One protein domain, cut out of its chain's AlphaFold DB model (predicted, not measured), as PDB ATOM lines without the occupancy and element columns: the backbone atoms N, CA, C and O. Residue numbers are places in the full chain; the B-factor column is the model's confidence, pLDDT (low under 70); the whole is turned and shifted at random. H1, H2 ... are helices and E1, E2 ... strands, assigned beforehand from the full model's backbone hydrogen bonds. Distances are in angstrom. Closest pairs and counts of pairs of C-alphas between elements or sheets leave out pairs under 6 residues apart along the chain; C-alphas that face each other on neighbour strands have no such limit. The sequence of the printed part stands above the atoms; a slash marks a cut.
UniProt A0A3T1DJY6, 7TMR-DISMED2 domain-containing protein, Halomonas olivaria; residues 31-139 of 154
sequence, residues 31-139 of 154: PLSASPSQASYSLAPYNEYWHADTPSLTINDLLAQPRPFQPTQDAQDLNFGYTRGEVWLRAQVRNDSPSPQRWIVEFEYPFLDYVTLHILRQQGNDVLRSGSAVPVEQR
ATOM      1  N   PRO A  31      56.294  36.610 -18.752       91.56
ATOM      2  CA  PRO A  31      55.595  36.237 -19.970       91.56
ATOM      3  C   PRO A  31      54.487  35.215 -19.690       91.56
ATOM      4  O   PRO A  31      54.713  34.202 -19.020       91.56
ATOM      5  N   LEU A  32      53.312  35.431 -20.281       93.06
ATOM      6  CA  LEU A  32      52.257  34.424 -20.344       93.06
ATOM      7  C   LEU A  32      52.731  33.259 -21.219       93.06
ATOM      8  O   LEU A  32      53.056  33.446 -22.391       93.06
ATOM      9  N   SER A  33      52.726  32.052 -20.665       93.38
ATOM     10  CA  SER A  33      53.036  30.824 -21.402       93.38
ATOM     11  C   SER A  33      51.745  30.195 -21.923       93.38
ATOM     12  O   SER A  33      51.028  29.521 -21.184       93.38
ATOM     13  N   ALA A  34      51.424  30.458 -23.187       92.00
ATOM     14  CA  ALA A  34      50.223  29.957 -23.841       92.00
ATOM     15  C   ALA A  34      50.478  28.577 -24.465       92.00
ATOM     16  O   ALA A  34      51.492  28.352 -25.135       92.00
ATOM     17  N   SER A  35      49.534  27.656 -24.272       92.00
ATOM     18  CA  SER A  35      49.604  26.299 -24.817       92.00
ATOM     19  C   SER A  35      48.206  25.772 -25.167       92.00
ATOM     20  O   SER A  35      47.225  26.209 -24.567       92.00
ATOM     21  N   PRO A  36      48.084  24.820 -26.107       88.69
ATOM     22  CA  PRO A  36      46.788  24.301 -26.546       88.69
ATOM     23  C   PRO A  36      46.066  23.441 -25.496       88.69
ATOM     24  O   PRO A  36      44.936  23.024 -25.733       88.69
ATOM     25  N   SER A  37      46.687  23.148 -24.347       89.81
ATOM     26  CA  SER A  37      46.040  22.404 -23.258       89.81
ATOM     27  C   SER A  37      44.975  23.224 -22.520       89.81
ATOM     28  O   SER A  37      44.164  22.650 -21.796       89.81
ATOM     29  N   GLN A  38      44.950  24.545 -22.718       91.62
ATOM     30  CA  GLN A  38      43.986  25.456 -22.115       91.62
ATOM     31  C   GLN A  38      43.371  26.354 -23.191       91.62
ATOM     32  O   GLN A  38      44.075  26.932 -24.009       91.62
ATOM     33  N   ALA A  39      42.042  26.473 -23.187       89.94
ATOM     34  CA  ALA A  39      41.308  27.174 -24.241       89.94
ATOM     35  C   ALA A  39      41.425  28.706 -24.167       89.94
ATOM     36  O   ALA A  39      41.335  29.375 -25.194       89.94
ATOM     37  N   SER A  40      41.606  29.266 -22.970       92.19
ATOM     38  CA  SER A  40      41.659  30.712 -22.749       92.19
ATOM     39  C   SER A  40      42.537  31.073 -21.555       92.19
ATOM     40  O   SER A  40      42.633  30.321 -20.584       92.19
ATOM     41  N   TYR A  41      43.164  32.245 -21.616       92.12
ATOM     42  CA  TYR A  41      44.010  32.791 -20.558       92.12
ATOM     43  C   TYR A  41      43.619  34.243 -20.297       92.12
ATOM     44  O   TYR A  41      43.410  35.003 -21.240       92.12
ATOM     45  N   SER A  42      43.571  34.646 -19.026       91.12
ATOM     46  CA  SER A  42      43.482  36.067 -18.694       91.12
ATOM     47  C   SER A  42      44.841  36.722 -18.920       91.12
ATOM     48  O   SER A  42      45.843  36.290 -18.347       91.12
ATOM     49  N   LEU A  43      44.875  37.765 -19.751       91.12
ATOM     50  CA  LEU A  43      46.068  38.588 -19.972       91.12
ATOM     51  C   LEU A  43      46.283  39.622 -18.861       91.12
ATOM     52  O   LEU A  43      47.391  40.122 -18.721       91.12
ATOM     53  N   ALA A  44      45.262  39.914 -18.049       90.50
ATOM     54  CA  ALA A  44      45.321  40.959 -17.031       90.50
ATOM     55  C   ALA A  44      46.525  40.857 -16.067       90.50
ATOM     56  O   ALA A  44      47.221  41.851 -15.923       90.50
ATOM     57  N   PRO A  45      46.881  39.701 -15.478       91.06
ATOM     58  CA  PRO A  45      48.040  39.629 -14.577       91.06
ATOM     59  C   PRO A  45      49.404  39.669 -15.294       91.06
ATOM     60  O   PRO A  45      50.444  39.711 -14.642       91.06
ATOM     61  N   TYR A  46      49.419  39.607 -16.628       92.56
ATOM     62  CA  TYR A  46      50.632  39.635 -17.458       92.56
ATOM     63  C   TYR A  46      50.766  40.937 -18.253       92.56
ATOM     64  O   TYR A  46      51.712  41.097 -19.030       92.56
ATOM     65  N   ASN A  47      49.801  41.839 -18.086       92.50
ATOM     66  CA  ASN A  47      49.761  43.113 -18.765       92.50
ATOM     67  C   ASN A  47      50.489  44.179 -17.949       92.50
ATOM     68  O   ASN A  47      50.560  44.168 -16.720       92.50
ATOM     69  N   GLU A  48      50.997  45.151 -18.682       93.56
ATOM     70  CA  GLU A  48      51.362  46.445 -18.151       93.56
ATOM     71  C   GLU A  48      50.666  47.512 -18.989       93.56
ATOM     72  O   GLU A  48      50.482  47.346 -20.201       93.56
ATOM     73  N   TYR A  49      50.308  48.623 -18.357       92.94
ATOM     74  CA  TYR A  49      49.637  49.731 -19.012       92.94
ATOM     75  C   TYR A  49      50.401  51.039 -18.839       92.94
ATOM     76  O   TYR A  49      51.136  51.245 -17.874       92.94
ATOM     77  N   TRP A  50      50.215  51.946 -19.787       92.75
ATOM     78  CA  TRP A  50      50.724  53.304 -19.713       92.75
ATOM     79  C   TRP A  50      49.733  54.263 -20.372       92.75
ATOM     80  O   TRP A  50      49.276  54.032 -21.491       92.75
ATOM     81  N   HIS A  51      49.411  55.347 -19.672       91.62
ATOM     82  CA  HIS A  51      48.624  56.446 -20.221       91.62
ATOM     83  C   HIS A  51      49.559  57.403 -20.955       91.62
ATOM     84  O   HIS A  51      50.446  57.995 -20.340       91.62
ATOM     85  N   ALA A  52      49.373  57.549 -22.265       88.88
ATOM     86  CA  ALA A  52      50.155  58.492 -23.044       88.88
ATOM     87  C   ALA A  52      49.638  59.919 -22.821       88.88
ATOM     88  O   ALA A  52      48.478  60.228 -23.094       88.88
ATOM     89  N   ASP A  53      50.528  60.809 -22.383       83.81
ATOM     90  CA  ASP A  53      50.232  62.243 -22.261       83.81
ATOM     91  C   ASP A  53      50.188  62.948 -23.626       83.81
ATOM     92  O   ASP A  53      49.634  64.036 -23.766       83.81
ATOM     93  N   THR A  54      50.809  62.339 -24.642       77.75
ATOM     94  CA  THR A  54      50.888  62.877 -26.003       77.75
ATOM     95  C   THR A  54      49.934  62.110 -26.915       77.75
ATOM     96  O   THR A  54      50.018  60.882 -26.962       77.75
ATOM     97  N   PRO A  55      49.040  62.794 -27.650       76.94
ATOM     98  CA  PRO A  55      48.168  62.134 -28.612       76.94
ATOM     99  C   PRO A  55      48.962  61.622 -29.825       76.94
ATOM    100  O   PRO A  55      49.973  62.216 -30.202       76.94
ATOM    101  N   SER A  56      48.455  60.567 -30.472       81.69
ATOM    102  CA  SER A  56      48.960  60.050 -31.755       81.69
ATOM    103  C   SER A  56      50.377  59.474 -31.702       81.69
ATOM    104  O   SER A  56      51.173  59.685 -32.621       81.69
ATOM    105  N   LEU A  57      50.701  58.733 -30.642       88.94
ATOM    106  CA  LEU A  57      52.003  58.084 -30.525       88.94
ATOM    107  C   LEU A  57      52.102  56.918 -31.521       88.94
ATOM    108  O   LEU A  57      51.166  56.132 -31.672       88.94
ATOM    109  N   THR A  58      53.242  56.756 -32.194       91.06
ATOM    110  CA  THR A  58      53.458  55.569 -33.032       91.06
ATOM    111  C   THR A  58      54.135  54.450 -32.246       91.06
ATOM    112  O   THR A  58      54.868  54.681 -31.284       91.06
ATOM    113  N   ILE A  59      53.964  53.206 -32.703       92.31
ATOM    114  CA  ILE A  59      54.684  52.057 -32.138       92.31
ATOM    115  C   ILE A  59      56.208  52.251 -32.174       92.31
ATOM    116  O   ILE A  59      56.902  51.833 -31.253       92.31
ATOM    117  N   ASN A  60      56.742  52.933 -33.190       92.00
ATOM    118  CA  ASN A  60      58.176  53.205 -33.286       92.00
ATOM    119  C   ASN A  60      58.635  54.186 -32.197       92.00
ATOM    120  O   ASN A  60      59.684  53.972 -31.595       92.00
ATOM    121  N   ASP A  61      57.831  55.206 -31.886       91.31
ATOM    122  CA  ASP A  61      58.121  56.158 -30.802       91.31
ATOM    123  C   ASP A  61      58.043  55.502 -29.419       91.31
ATOM    124  O   ASP A  61      58.743  55.902 -28.481       91.31
ATOM    125  N   LEU A  62      57.178  54.494 -29.281       90.62
ATOM    126  CA  LEU A  62      57.069  53.682 -28.074       90.62
ATOM    127  C   LEU A  62      58.277  52.759 -27.897       90.62
ATOM    128  O   LEU A  62      58.739  52.577 -26.775       90.62
ATOM    129  N   LEU A  63      58.810  52.208 -28.990       90.25
ATOM    130  CA  LEU A  63      59.996  51.347 -28.969       90.25
ATOM    131  C   LEU A  63      61.312  52.129 -28.852       90.25
ATOM    132  O   LEU A  63      62.298  51.591 -28.352       90.25
ATOM    133  N   ALA A  64      61.341  53.388 -29.289       91.75
ATOM    134  CA  ALA A  64      62.544  54.216 -29.273       91.75
ATOM    135  C   ALA A  64      62.981  54.647 -27.863       91.75
ATOM    136  O   ALA A  64      64.158  54.942 -27.652       91.75
ATOM    137  N   GLN A  65      62.052  54.727 -26.904       88.44
ATOM    138  CA  GLN A  65      62.334  55.202 -25.549       88.44
ATOM    139  C   GLN A  65      61.557  54.399 -24.503       88.44
ATOM    140  O   GLN A  65      60.379  54.110 -24.713       88.44
ATOM    141  N   PRO A  66      62.166  54.087 -23.344       87.81
ATOM    142  CA  PRO A  66      61.449  53.436 -22.259       87.81
ATOM    143  C   PRO A  66      60.307  54.333 -21.763       87.81
ATOM    144  O   PRO A  66      60.488  55.529 -21.534       87.81
ATOM    145  N   ARG A  67      59.125  53.740 -21.588       90.94
ATOM    146  CA  ARG A  67      57.936  54.402 -21.034       90.94
ATOM    147  C   ARG A  67      57.629  53.858 -19.636       90.94
ATOM    148  O   ARG A  67      57.934  52.688 -19.381       90.94
ATOM    149  N   PRO A  68      57.033  54.667 -18.742       90.81
ATOM    150  CA  PRO A  68      56.718  54.267 -17.373       90.81
ATOM    151  C   PRO A  68      55.456  53.392 -17.334       90.81
ATOM    152  O   PRO A  68      54.406  53.802 -16.842       90.81
ATOM    153  N   PHE A  69      55.562  52.190 -17.897       91.88
ATOM    154  CA  PHE A  69      54.529  51.167 -17.815       91.88
ATOM    155  C   PHE A  69      54.350  50.692 -16.373       91.88
ATOM    156  O   PHE A  69      55.325  50.512 -15.642       91.88
ATOM    157  N   GLN A  70      53.096  50.499 -15.981       91.12
ATOM    158  CA  GLN A  70      52.696  50.029 -14.662       91.12
ATOM    159  C   GLN A  70      52.078  48.635 -14.800       91.12
ATOM    160  O   GLN A  70      51.261  48.436 -15.701       91.12
ATOM    161  N   PRO A  71      52.449  47.665 -13.950       91.75
ATOM    162  CA  PRO A  71      51.868  46.330 -14.006       91.75
ATOM    163  C   PRO A  71      50.390  46.359 -13.613       91.75
ATOM    164  O   PRO A  71      49.988  47.134 -12.744       91.75
ATOM    165  N   THR A  72      49.597  45.482 -14.224       90.62
ATOM    166  CA  THR A  72      48.232  45.175 -13.782       90.62
ATOM    167  C   THR A  72      48.203  43.853 -13.021       90.62
ATOM    168  O   THR A  72      48.953  42.926 -13.325       90.62
ATOM    169  N   GLN A  73      47.344  43.763 -12.010       86.50
ATOM    170  CA  GLN A  73      47.153  42.566 -11.192       86.50
ATOM    171  C   GLN A  73      45.917  41.791 -11.643       86.50
ATOM    172  O   GLN A  73      45.951  40.564 -11.746       86.50
ATOM    173  N   ASP A  74      44.836  42.505 -11.945       87.25
ATOM    174  CA  ASP A  74      43.568  41.908 -12.338       87.25
ATOM    175  C   ASP A  74      42.848  42.732 -13.415       87.25
ATOM    176  O   ASP A  74      43.341  43.741 -13.916       87.25
ATOM    177  N   ALA A  75      41.686  42.241 -13.849       84.12
ATOM    178  CA  ALA A  75      40.918  42.880 -14.910       84.12
ATOM    179  C   ALA A  75      40.348  44.250 -14.497       84.12
ATOM    180  O   ALA A  75      40.016  45.049 -15.369       84.12
ATOM    181  N   GLN A  76      40.233  44.539 -13.197       85.44
ATOM    182  CA  GLN A  76      39.755  45.832 -12.713       85.44
ATOM    183  C   GLN A  76      40.777  46.937 -12.970       85.44
ATOM    184  O   GLN A  76      40.374  48.056 -13.280       85.44
ATOM    185  N   ASP A  77      42.071  46.615 -12.947       83.94
ATOM    186  CA  ASP A  77      43.143  47.558 -13.292       83.94
ATOM    187  C   ASP A  77      43.105  47.993 -14.767       83.94
ATOM    188  O   ASP A  77      43.669  49.023 -15.132       83.94
ATOM    189  N   LEU A  78      42.421  47.225 -15.623       85.94
ATOM    190  CA  LEU A  78      42.205  47.551 -17.035       85.94
ATOM    191  C   LEU A  78      40.953  48.418 -17.266       85.94
ATOM    192  O   LEU A  78      40.638  48.761 -18.408       85.94
ATOM    193  N   ASN A  79      40.242  48.806 -16.201       86.44
ATOM    194  CA  ASN A  79      39.100  49.714 -16.278       86.44
ATOM    195  C   ASN A  79      39.560  51.173 -16.196       86.44
ATOM    196  O   ASN A  79      39.463  51.823 -15.156       86.44
ATOM    197  N   PHE A  80      40.016  51.714 -17.321       83.94
ATOM    198  CA  PHE A  80      40.550  53.080 -17.386       83.94
ATOM    199  C   PHE A  80      39.482  54.185 -17.336       83.94
ATOM    200  O   PHE A  80      39.807  55.360 -17.165       83.94
ATOM    201  N   GLY A  81      38.201  53.830 -17.479       82.25
ATOM    202  CA  GLY A  81      37.118  54.803 -17.598       82.25
ATOM    203  C   GLY A  81      37.325  55.722 -18.805       82.25
ATOM    204  O   GLY A  81      37.762  55.281 -19.865       82.25
ATOM    205  N   TYR A  82      37.013  57.010 -18.650       79.94
ATOM    206  CA  TYR A  82      37.221  58.005 -19.703       79.94
ATOM    207  C   TYR A  82      38.603  58.643 -19.587       79.94
ATOM    208  O   TYR A  82      38.856  59.460 -18.698       79.94
ATOM    209  N   THR A  83      39.482  58.317 -20.528       81.31
ATOM    210  CA  THR A  83      40.811  58.917 -20.651       81.31
ATOM    211  C   THR A  83      40.823  59.933 -21.794       81.31
ATOM    212  O   THR A  83      40.092  59.811 -22.773       81.31
ATOM    213  N   ARG A  84      41.636  60.993 -21.673       78.44
ATOM    214  CA  ARG A  84      41.794  61.997 -22.749       78.44
ATOM    215  C   ARG A  84      42.829  61.599 -23.804       78.44
ATOM    216  O   ARG A  84      42.945  62.284 -24.813       78.44
ATOM    217  N   GLY A  85      43.605  60.552 -23.541       84.50
ATOM    218  CA  GLY A  85      44.730  60.118 -24.358       84.50
ATOM    219  C   GLY A  85      44.712  58.614 -24.587       84.50
ATOM    220  O   GLY A  85      43.888  57.889 -24.027       84.50
ATOM    221  N   GLU A  86      45.640  58.157 -25.420       90.06
ATOM    222  CA  GLU A  86      45.798  56.741 -25.738       90.06
ATOM    223  C   GLU A  86      46.254  55.960 -24.504       90.06
ATOM    224  O   GLU A  86      47.131  56.396 -23.752       90.06
ATOM    225  N   VAL A  87      45.672  54.779 -24.315       91.69
ATOM    226  CA  VAL A  87      46.144  53.818 -23.322       91.69
ATOM    227  C   VAL A  87      46.914  52.732 -24.051       91.69
ATOM    228  O   VAL A  87      46.371  52.030 -24.904       91.69
ATOM    229  N   TRP A  88      48.189  52.598 -23.709       93.69
ATOM    230  CA  TRP A  88      49.053  51.561 -24.243       93.69
ATOM    231  C   TRP A  88      49.069  50.380 -23.296       93.69
ATOM    232  O   TRP A  88      49.429  50.523 -22.132       93.69
ATOM    233  N   LEU A  89      48.714  49.214 -23.820       93.50
ATOM    234  CA  LEU A  89      48.826  47.936 -23.134       93.50
ATOM    235  C   LEU A  89      49.960  47.140 -23.765       93.50
ATOM    236  O   LEU A  89      50.091  47.099 -24.991       93.50
ATOM    237  N   ARG A  90      50.769  46.484 -22.935       93.81
ATOM    238  CA  ARG A  90      51.780  45.537 -23.400       93.81
ATOM    239  C   ARG A  90      51.760  44.275 -22.557       93.81
ATOM    240  O   ARG A  90      51.596  44.335 -21.346       93.81
ATOM    241  N   ALA A  91      51.981  43.150 -23.219       93.31
ATOM    242  CA  ALA A  91      52.135  41.847 -22.596       93.31
ATOM    243  C   ALA A  91      53.216  41.080 -23.349       93.31
ATOM    244  O   ALA A  91      53.355  41.218 -24.569       93.31
ATOM    245  N   GLN A  92      53.951  40.231 -22.639       93.75
ATOM    246  CA  GLN A  92      54.820  39.249 -23.274       93.75
ATOM    247  C   GLN A  92      54.095  37.910 -23.312       93.75
ATOM    248  O   GLN A  92      53.654  37.411 -22.280       93.75
ATOM    249  N   VAL A  93      53.976  37.319 -24.498       93.00
ATOM    250  CA  VAL A  93      53.330  36.016 -24.679       93.00
ATOM    251  C   VAL A  93      54.313  35.066 -25.343       93.00
ATOM    252  O   VAL A  93      54.896  35.376 -26.383       93.00
ATOM    253  N   ARG A  94      54.485  33.895 -24.741       93.44
ATOM    254  CA  ARG A  94      55.314  32.801 -25.236       93.44
ATOM    255  C   ARG A  94      54.415  31.638 -25.634       93.44
ATOM    256  O   ARG A  94      53.511  31.270 -24.891       93.44
ATOM    257  N   ASN A  95      54.659  31.071 -26.810       91.56
ATOM    258  CA  ASN A  95      54.018  29.829 -27.228       91.56
ATOM    259  C   ASN A  95      54.887  28.649 -26.776       91.56
ATOM    260  O   ASN A  95      55.977  28.473 -27.316       91.56
ATOM    261  N   ASP A  96      54.392  27.847 -25.835       88.88
ATOM    262  CA  ASP A  96      55.107  26.667 -25.316       88.88
ATOM    263  C   ASP A  96      54.779  25.381 -26.104       88.88
ATOM    264  O   ASP A  96      55.241  24.291 -25.769       88.88
ATOM    265  N   SER A  97      53.993  25.494 -27.179       89.00
ATOM    266  CA  SER A  97      53.696  24.391 -28.096       89.00
ATOM    267  C   SER A  97      54.827  24.161 -29.110       89.00
ATOM    268  O   SER A  97      55.390  25.130 -29.626       89.00
ATOM    269  N   PRO A  98      55.100  22.902 -29.509       88.56
ATOM    270  CA  PRO A  98      56.020  22.598 -30.607       88.56
ATOM    271  C   PRO A  98      55.505  23.057 -31.983       88.56
ATOM    272  O   PRO A  98      56.259  23.030 -32.954       88.56
ATOM    273  N   SER A  99      54.233  23.460 -32.095       90.19
ATOM    274  CA  SER A  99      53.625  23.929 -33.342       90.19
ATOM    275  C   SER A  99      53.094  25.366 -33.231       90.19
ATOM    276  O   SER A  99      52.687  25.799 -32.144       90.19
ATOM    277  N   PRO A 100      53.050  26.125 -34.346       88.94
ATOM    278  CA  PRO A 100      52.440  27.452 -34.369       88.94
ATOM    279  C   PRO A 100      50.983  27.409 -33.899       88.94
ATOM    280  O   PRO A 100      50.205  26.580 -34.365       88.94
ATOM    281  N   GLN A 101      50.619  28.312 -32.989       90.00
ATOM    282  CA  GLN A 101      49.257  28.436 -32.469       90.00
ATOM    283  C   GLN A 101      48.601  29.720 -32.973       90.00
ATOM    284  O   GLN A 101      49.266  30.745 -33.148       90.00
ATOM    285  N   ARG A 102      47.282  29.670 -33.174       88.88
ATOM    286  CA  ARG A 102      46.463  30.848 -33.460       88.88
ATOM    287  C   ARG A 102      45.656  31.191 -32.217       88.88
ATOM    288  O   ARG A 102      44.775  30.435 -31.833       88.88
ATOM    289  N   TRP A 103      45.960  32.344 -31.637       90.25
ATOM    290  CA  TRP A 103      45.250  32.897 -30.491       90.25
ATOM    291  C   TRP A 103      44.492  34.151 -30.903       90.25
ATOM    292  O   TRP A 103      44.913  34.868 -31.814       90.25
ATOM    293  N   ILE A 104      43.384  34.403 -30.217       90.56
ATOM    294  CA  ILE A 104      42.633  35.649 -30.314       90.56
ATOM    295  C   ILE A 104      42.896  36.425 -29.029       90.56
ATOM    296  O   ILE A 104      42.816  35.863 -27.939       90.56
ATOM    297  N   VAL A 105      43.236  37.703 -29.172       90.44
ATOM    298  CA  VAL A 105      43.249  38.637 -28.047       90.44
ATOM    299  C   VAL A 105      41.863  39.248 -27.971       90.44
ATOM    300  O   VAL A 105      41.425  39.917 -28.906       90.44
ATOM    301  N   GLU A 106      41.182  38.985 -26.868       88.12
ATOM    302  CA  GLU A 106      39.855  39.508 -26.587       88.12
ATOM    303  C   GLU A 106      39.957  40.651 -25.579       88.12
ATOM    304  O   GLU A 106      40.685  40.563 -24.589       88.12
ATOM    305  N   PHE A 107      39.251  41.744 -25.861       84.31
ATOM    306  CA  PHE A 107      39.147  42.887 -24.965       84.31
ATOM    307  C   PHE A 107      37.675  43.272 -24.852       84.31
ATOM    308  O   PHE A 107      37.113  43.910 -25.742       84.31
ATOM    309  N   GLU A 108      37.039  42.821 -23.773       76.00
ATOM    310  CA  GLU A 108      35.596  42.931 -23.543       76.00
ATOM    311  C   GLU A 108      35.204  44.318 -23.011       76.00
ATOM    312  O   GLU A 108      34.611  44.447 -21.941       76.00
ATOM    313  N   TYR A 109      35.540  45.380 -23.747       75.00
ATOM    314  CA  TYR A 109      35.093  46.733 -23.413       75.00
ATOM    315  C   TYR A 109      34.145  47.260 -24.492       75.00
ATOM    316  O   TYR A 109      34.551  47.414 -25.650       75.00
ATOM    317  N   PRO A 110      32.870  47.526 -24.154       67.25
ATOM    318  CA  PRO A 110      31.931  48.041 -25.132       67.25
ATOM    319  C   PRO A 110      32.335  49.465 -25.550       67.25
ATOM    320  O   PRO A 110      32.786  50.259 -24.730       67.25
ATOM    321  N   PHE A 111      32.136  49.787 -26.833       71.75
ATOM    322  CA  PHE A 111      32.308  51.131 -27.419       71.75
ATOM    323  C   PHE A 111      33.743  51.665 -27.558       71.75
ATOM    324  O   PHE A 111      33.955  52.874 -27.558       71.75
ATOM    325  N   LEU A 112      34.740  50.794 -27.732       86.06
ATOM    326  CA  LEU A 112      36.057  51.258 -28.173       86.06
ATOM    327  C   LEU A 112      36.033  51.618 -29.658       86.06
ATOM    328  O   LEU A 112      35.903  50.735 -30.507       86.06
ATOM    329  N   ASP A 113      36.219  52.899 -29.969       89.06
ATOM    330  CA  ASP A 113      36.239  53.388 -31.351       89.06
ATOM    331  C   ASP A 113      37.401  52.814 -32.155       89.06
ATOM    332  O   ASP A 113      37.205  52.349 -33.281       89.06
ATOM    333  N   TYR A 114      38.590  52.783 -31.549       90.69
ATOM    334  CA  TYR A 114      39.811  52.296 -32.175       90.69
ATOM    335  C   TYR A 114      40.609  51.425 -31.211       90.69
ATOM    336  O   TYR A 114      40.980  51.844 -30.119       90.69
ATOM    337  N   VAL A 115      40.933  50.221 -31.667       91.88
ATOM    338  CA  VAL A 115      41.832  49.279 -31.005       91.88
ATOM    339  C   VAL A 115      42.862  48.841 -32.030       91.88
ATOM    340  O   VAL A 115      42.513  48.320 -33.091       91.88
ATOM    341  N   THR A 116      44.138  49.060 -31.728       94.00
ATOM    342  CA  THR A 116      45.241  48.616 -32.585       94.00
ATOM    343  C   THR A 116      46.113  47.647 -31.805       94.00
ATOM    344  O   THR A 116      46.680  48.006 -30.778       94.00
ATOM    345  N   LEU A 117      46.222  46.416 -32.298       94.38
ATOM    346  CA  LEU A 117      47.107  45.399 -31.751       94.38
ATOM    347  C   LEU A 117      48.375  45.335 -32.601       94.38
ATOM    348  O   LEU A 117      48.328  45.007 -33.788       94.38
ATOM    349  N   HIS A 118      49.504  45.630 -31.963       95.19
ATOM    350  CA  HIS A 118      50.839  45.462 -32.523       95.19
ATOM    351  C   HIS A 118      51.432  44.137 -32.039       95.19
ATOM    352  O   HIS A 118      51.642  43.951 -30.840       95.19
ATOM    353  N   ILE A 119      51.710  43.215 -32.959       94.06
ATOM    354  CA  ILE A 119      52.323  41.920 -32.652       94.06
ATOM    355  C   ILE A 119      53.795  41.989 -33.037       94.06
ATOM    356  O   ILE A 119      54.168  41.795 -34.196       94.06
ATOM    357  N   LEU A 120      54.632  42.251 -32.039       93.56
ATOM    358  CA  LEU A 120      56.076  42.335 -32.206       93.56
ATOM    359  C   LEU A 120      56.698  40.937 -32.141       93.56
ATOM    360  O   LEU A 120      56.594  40.236 -31.133       93.56
ATOM    361  N   ARG A 121      57.364  40.531 -33.222       90.19
ATOM    362  CA  ARG A 121      58.175  39.307 -33.304       90.19
ATOM    363  C   ARG A 121      59.597  39.676 -33.716       90.19
ATOM    364  O   ARG A 121      59.842  40.770 -34.210       90.19
ATOM    365  N   GLN A 122      60.533  38.733 -33.601       84.44
ATOM    366  CA  GLN A 122      61.926  38.951 -34.032       84.44
ATOM    367  C   GLN A 122      62.054  39.431 -35.490       84.44
ATOM    368  O   GLN A 122      63.022  40.098 -35.833       84.44
ATOM    369  N   GLN A 123      61.089  39.079 -36.344       80.25
ATOM    370  CA  GLN A 123      61.124  39.318 -37.789       80.25
ATOM    371  C   GLN A 123      60.215  40.472 -38.248       80.25
ATOM    372  O   GLN A 123      60.158  40.738 -39.446       80.25
ATOM    373  N   GLY A 124      59.500  41.154 -37.343       88.31
ATOM    374  CA  GLY A 124      58.621  42.257 -37.740       88.31
ATOM    375  C   GLY A 124      57.516  42.611 -36.747       88.31
ATOM    376  O   GLY A 124      57.472  42.119 -35.620       88.31
ATOM    377  N   ASN A 125      56.621  43.483 -37.205       93.25
ATOM    378  CA  ASN A 125      55.467  43.993 -36.472       93.25
ATOM    379  C   ASN A 125      54.209  43.794 -37.323       93.25
ATOM    380  O   ASN A 125      54.039  44.495 -38.323       93.25
ATOM    381  N   ASP A 126      53.339  42.868 -36.926       92.94
ATOM    382  CA  ASP A 126      52.018  42.756 -37.545       92.94
ATOM    383  C   ASP A 126      51.057  43.724 -36.860       92.94
ATOM    384  O   ASP A 126      51.027  43.816 -35.632       92.94
ATOM    385  N   VAL A 127      50.241  44.422 -37.647       94.19
ATOM    386  CA  VAL A 127      49.281  45.401 -37.132       94.19
ATOM    387  C   VAL A 127      47.870  44.939 -37.445       94.19
ATOM    388  O   VAL A 127      47.492  44.802 -38.607       94.19
ATOM    389  N   LEU A 128      47.085  44.730 -36.396       93.31
ATOM    390  CA  LEU A 128      45.676  44.377 -36.475       93.31
ATOM    391  C   LEU A 128      44.845  45.542 -35.937       93.31
ATOM    392  O   LEU A 128      45.179  46.117 -34.903       93.31
ATOM    393  N   ARG A 129      43.767  45.904 -36.636       93.44
ATOM    394  CA  ARG A 129      42.884  47.017 -36.259       93.44
ATOM    395  C   ARG A 129      41.478  46.509 -35.980       93.44
ATOM    396  O   ARG A 129      41.000  45.603 -36.655       93.44
ATOM    397  N   SER A 130      40.823  47.082 -34.985       91.94
ATOM    398  CA  SER A 130      39.432  46.807 -34.631       91.94
ATOM    399  C   SER A 130      38.820  48.025 -33.932       91.94
ATOM    400  O   SER A 130      39.500  49.032 -33.740       91.94
ATOM    401  N   GLY A 131      37.546  47.942 -33.561       89.62
ATOM    402  CA  GLY A 131      36.800  49.010 -32.891       89.62
ATOM    403  C   GLY A 131      35.526  49.413 -33.636       89.62
ATOM    404  O   GLY A 131      35.339  49.061 -34.805       89.62
ATOM    405  N   SER A 132      34.624  50.122 -32.954       89.12
ATOM    406  CA  SER A 132      33.326  50.553 -33.496       89.12
ATOM    407  C   SER A 132      33.463  51.500 -34.682       89.12
ATOM    408  O   SER A 132      32.656  51.406 -35.607       89.12
ATOM    409  N   ALA A 133      34.493  52.348 -34.689       91.12
ATOM    410  CA  ALA A 133      34.732  53.331 -35.741       91.12
ATOM    411  C   ALA A 133      35.575  52.786 -36.912       91.12
ATOM    412  O   ALA A 133      35.691  53.444 -37.945       91.12
ATOM    413  N   VAL A 134      36.146  51.580 -36.795       90.50
ATOM    414  CA  VAL A 134      36.887  50.934 -37.893       90.50
ATOM    415  C   VAL A 134      35.899  50.284 -38.875       90.50
ATOM    416  O   VAL A 134      35.030  49.532 -38.421       90.50
ATOM    417  N   PRO A 135      36.013  50.503 -40.200       90.44
ATOM    418  CA  PRO A 135      35.170  49.831 -41.193       90.44
ATOM    419  C   PRO A 135      35.295  48.305 -41.128       90.44
ATOM    420  O   PRO A 135      36.385  47.787 -40.890       90.44
ATOM    421  N   VAL A 136      34.195  47.573 -41.333       86.75
ATOM    422  CA  VAL A 136      34.127  46.111 -41.112       86.75
ATOM    423  C   VAL A 136      35.168  45.353 -41.936       86.75
ATOM    424  O   VAL A 136      35.807  44.441 -41.423       86.75
ATOM    425  N   GLU A 137      35.388  45.765 -43.178       88.69
ATOM    426  CA  GLU A 137      36.367  45.193 -44.102       88.69
ATOM    427  C   GLU A 137      37.830  45.435 -43.692       88.69
ATOM    428  O   GLU A 137      38.725  44.746 -44.175       88.69
ATOM    429  N   GLN A 138      38.072  46.389 -42.789       89.12
ATOM    430  CA  GLN A 138      39.395  46.694 -42.235       89.12
ATOM    431  C   GLN A 138      39.597  46.096 -40.836       89.12
ATOM    432  O   GLN A 138      40.708  46.152 -40.301       89.12
ATOM    433  N   ARG A 139      38.543  45.538 -40.223       89.75
ATOM    434  CA  ARG A 139      38.646  44.894 -38.911       89.75
ATOM    435  C   ARG A 139      39.377  43.565 -39.043       89.75
ATOM    436  O   ARG A 139      39.067  42.745 -39.901       89.75
TER     437      ARG A 139
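Overview. This is residues 31 to 139 of the 154 residues of the protein "7TMR-DISMED2 domain-containing protein" of Halomonas olivaria (UniProt A0A3T1DJY6). With little regular structure, this is a row of two short strand pairs, E2-E3 antiparallel and E1-E4 parallel, with the antiparallel hairpin E5-E6 near E3 and long loops around them. The 109 printed residues, 40 in named elements, are mixed, in the order E1 E2 H1 H2 E3 E4 E5 E6. The whole is compact, radius of gyration of the C-alphas 14.7 A, spanning 42 by 34 by 31 A.

Along the chain. E1 is residues 32 to 34, from C-alpha 32 at (52.257, 34.424, -20.344); E2 47 to 51; H1 59 to 64; H2 75 to 78; E3 87 to 91; E4 93 to 95; E5 115 to 121, 19.3 A; E6 124 to 130, 20.0 A, to C-alpha 130 at (39.432, 46.807, -34.631).

Arrangement. N 34 and O 94 of E1 and E4 are 2.8 A apart, N 48 and O 90 of E2 and E3 2.8 A, N 117 and O 128 of E5 and E6 2.8 A. E3 runs on into E4 at 33 degrees. The closest C-alphas of H1 and E5, Ile 59 and His 118, are 7.6 A apart; those of E2 and H2, Tyr 49 and Leu 78, 8.0 A. Every O i to N i+4 pair in H1 is within hydrogen-bond range; H2 is too short for one.

Size, cuts and confidence. C-alphas 84 and 98 are farthest apart, 42.6 A. The printed part has no cut. Links E1 to E2 and E4 to E5 are long. Only residue 110 has pLDDT under 70.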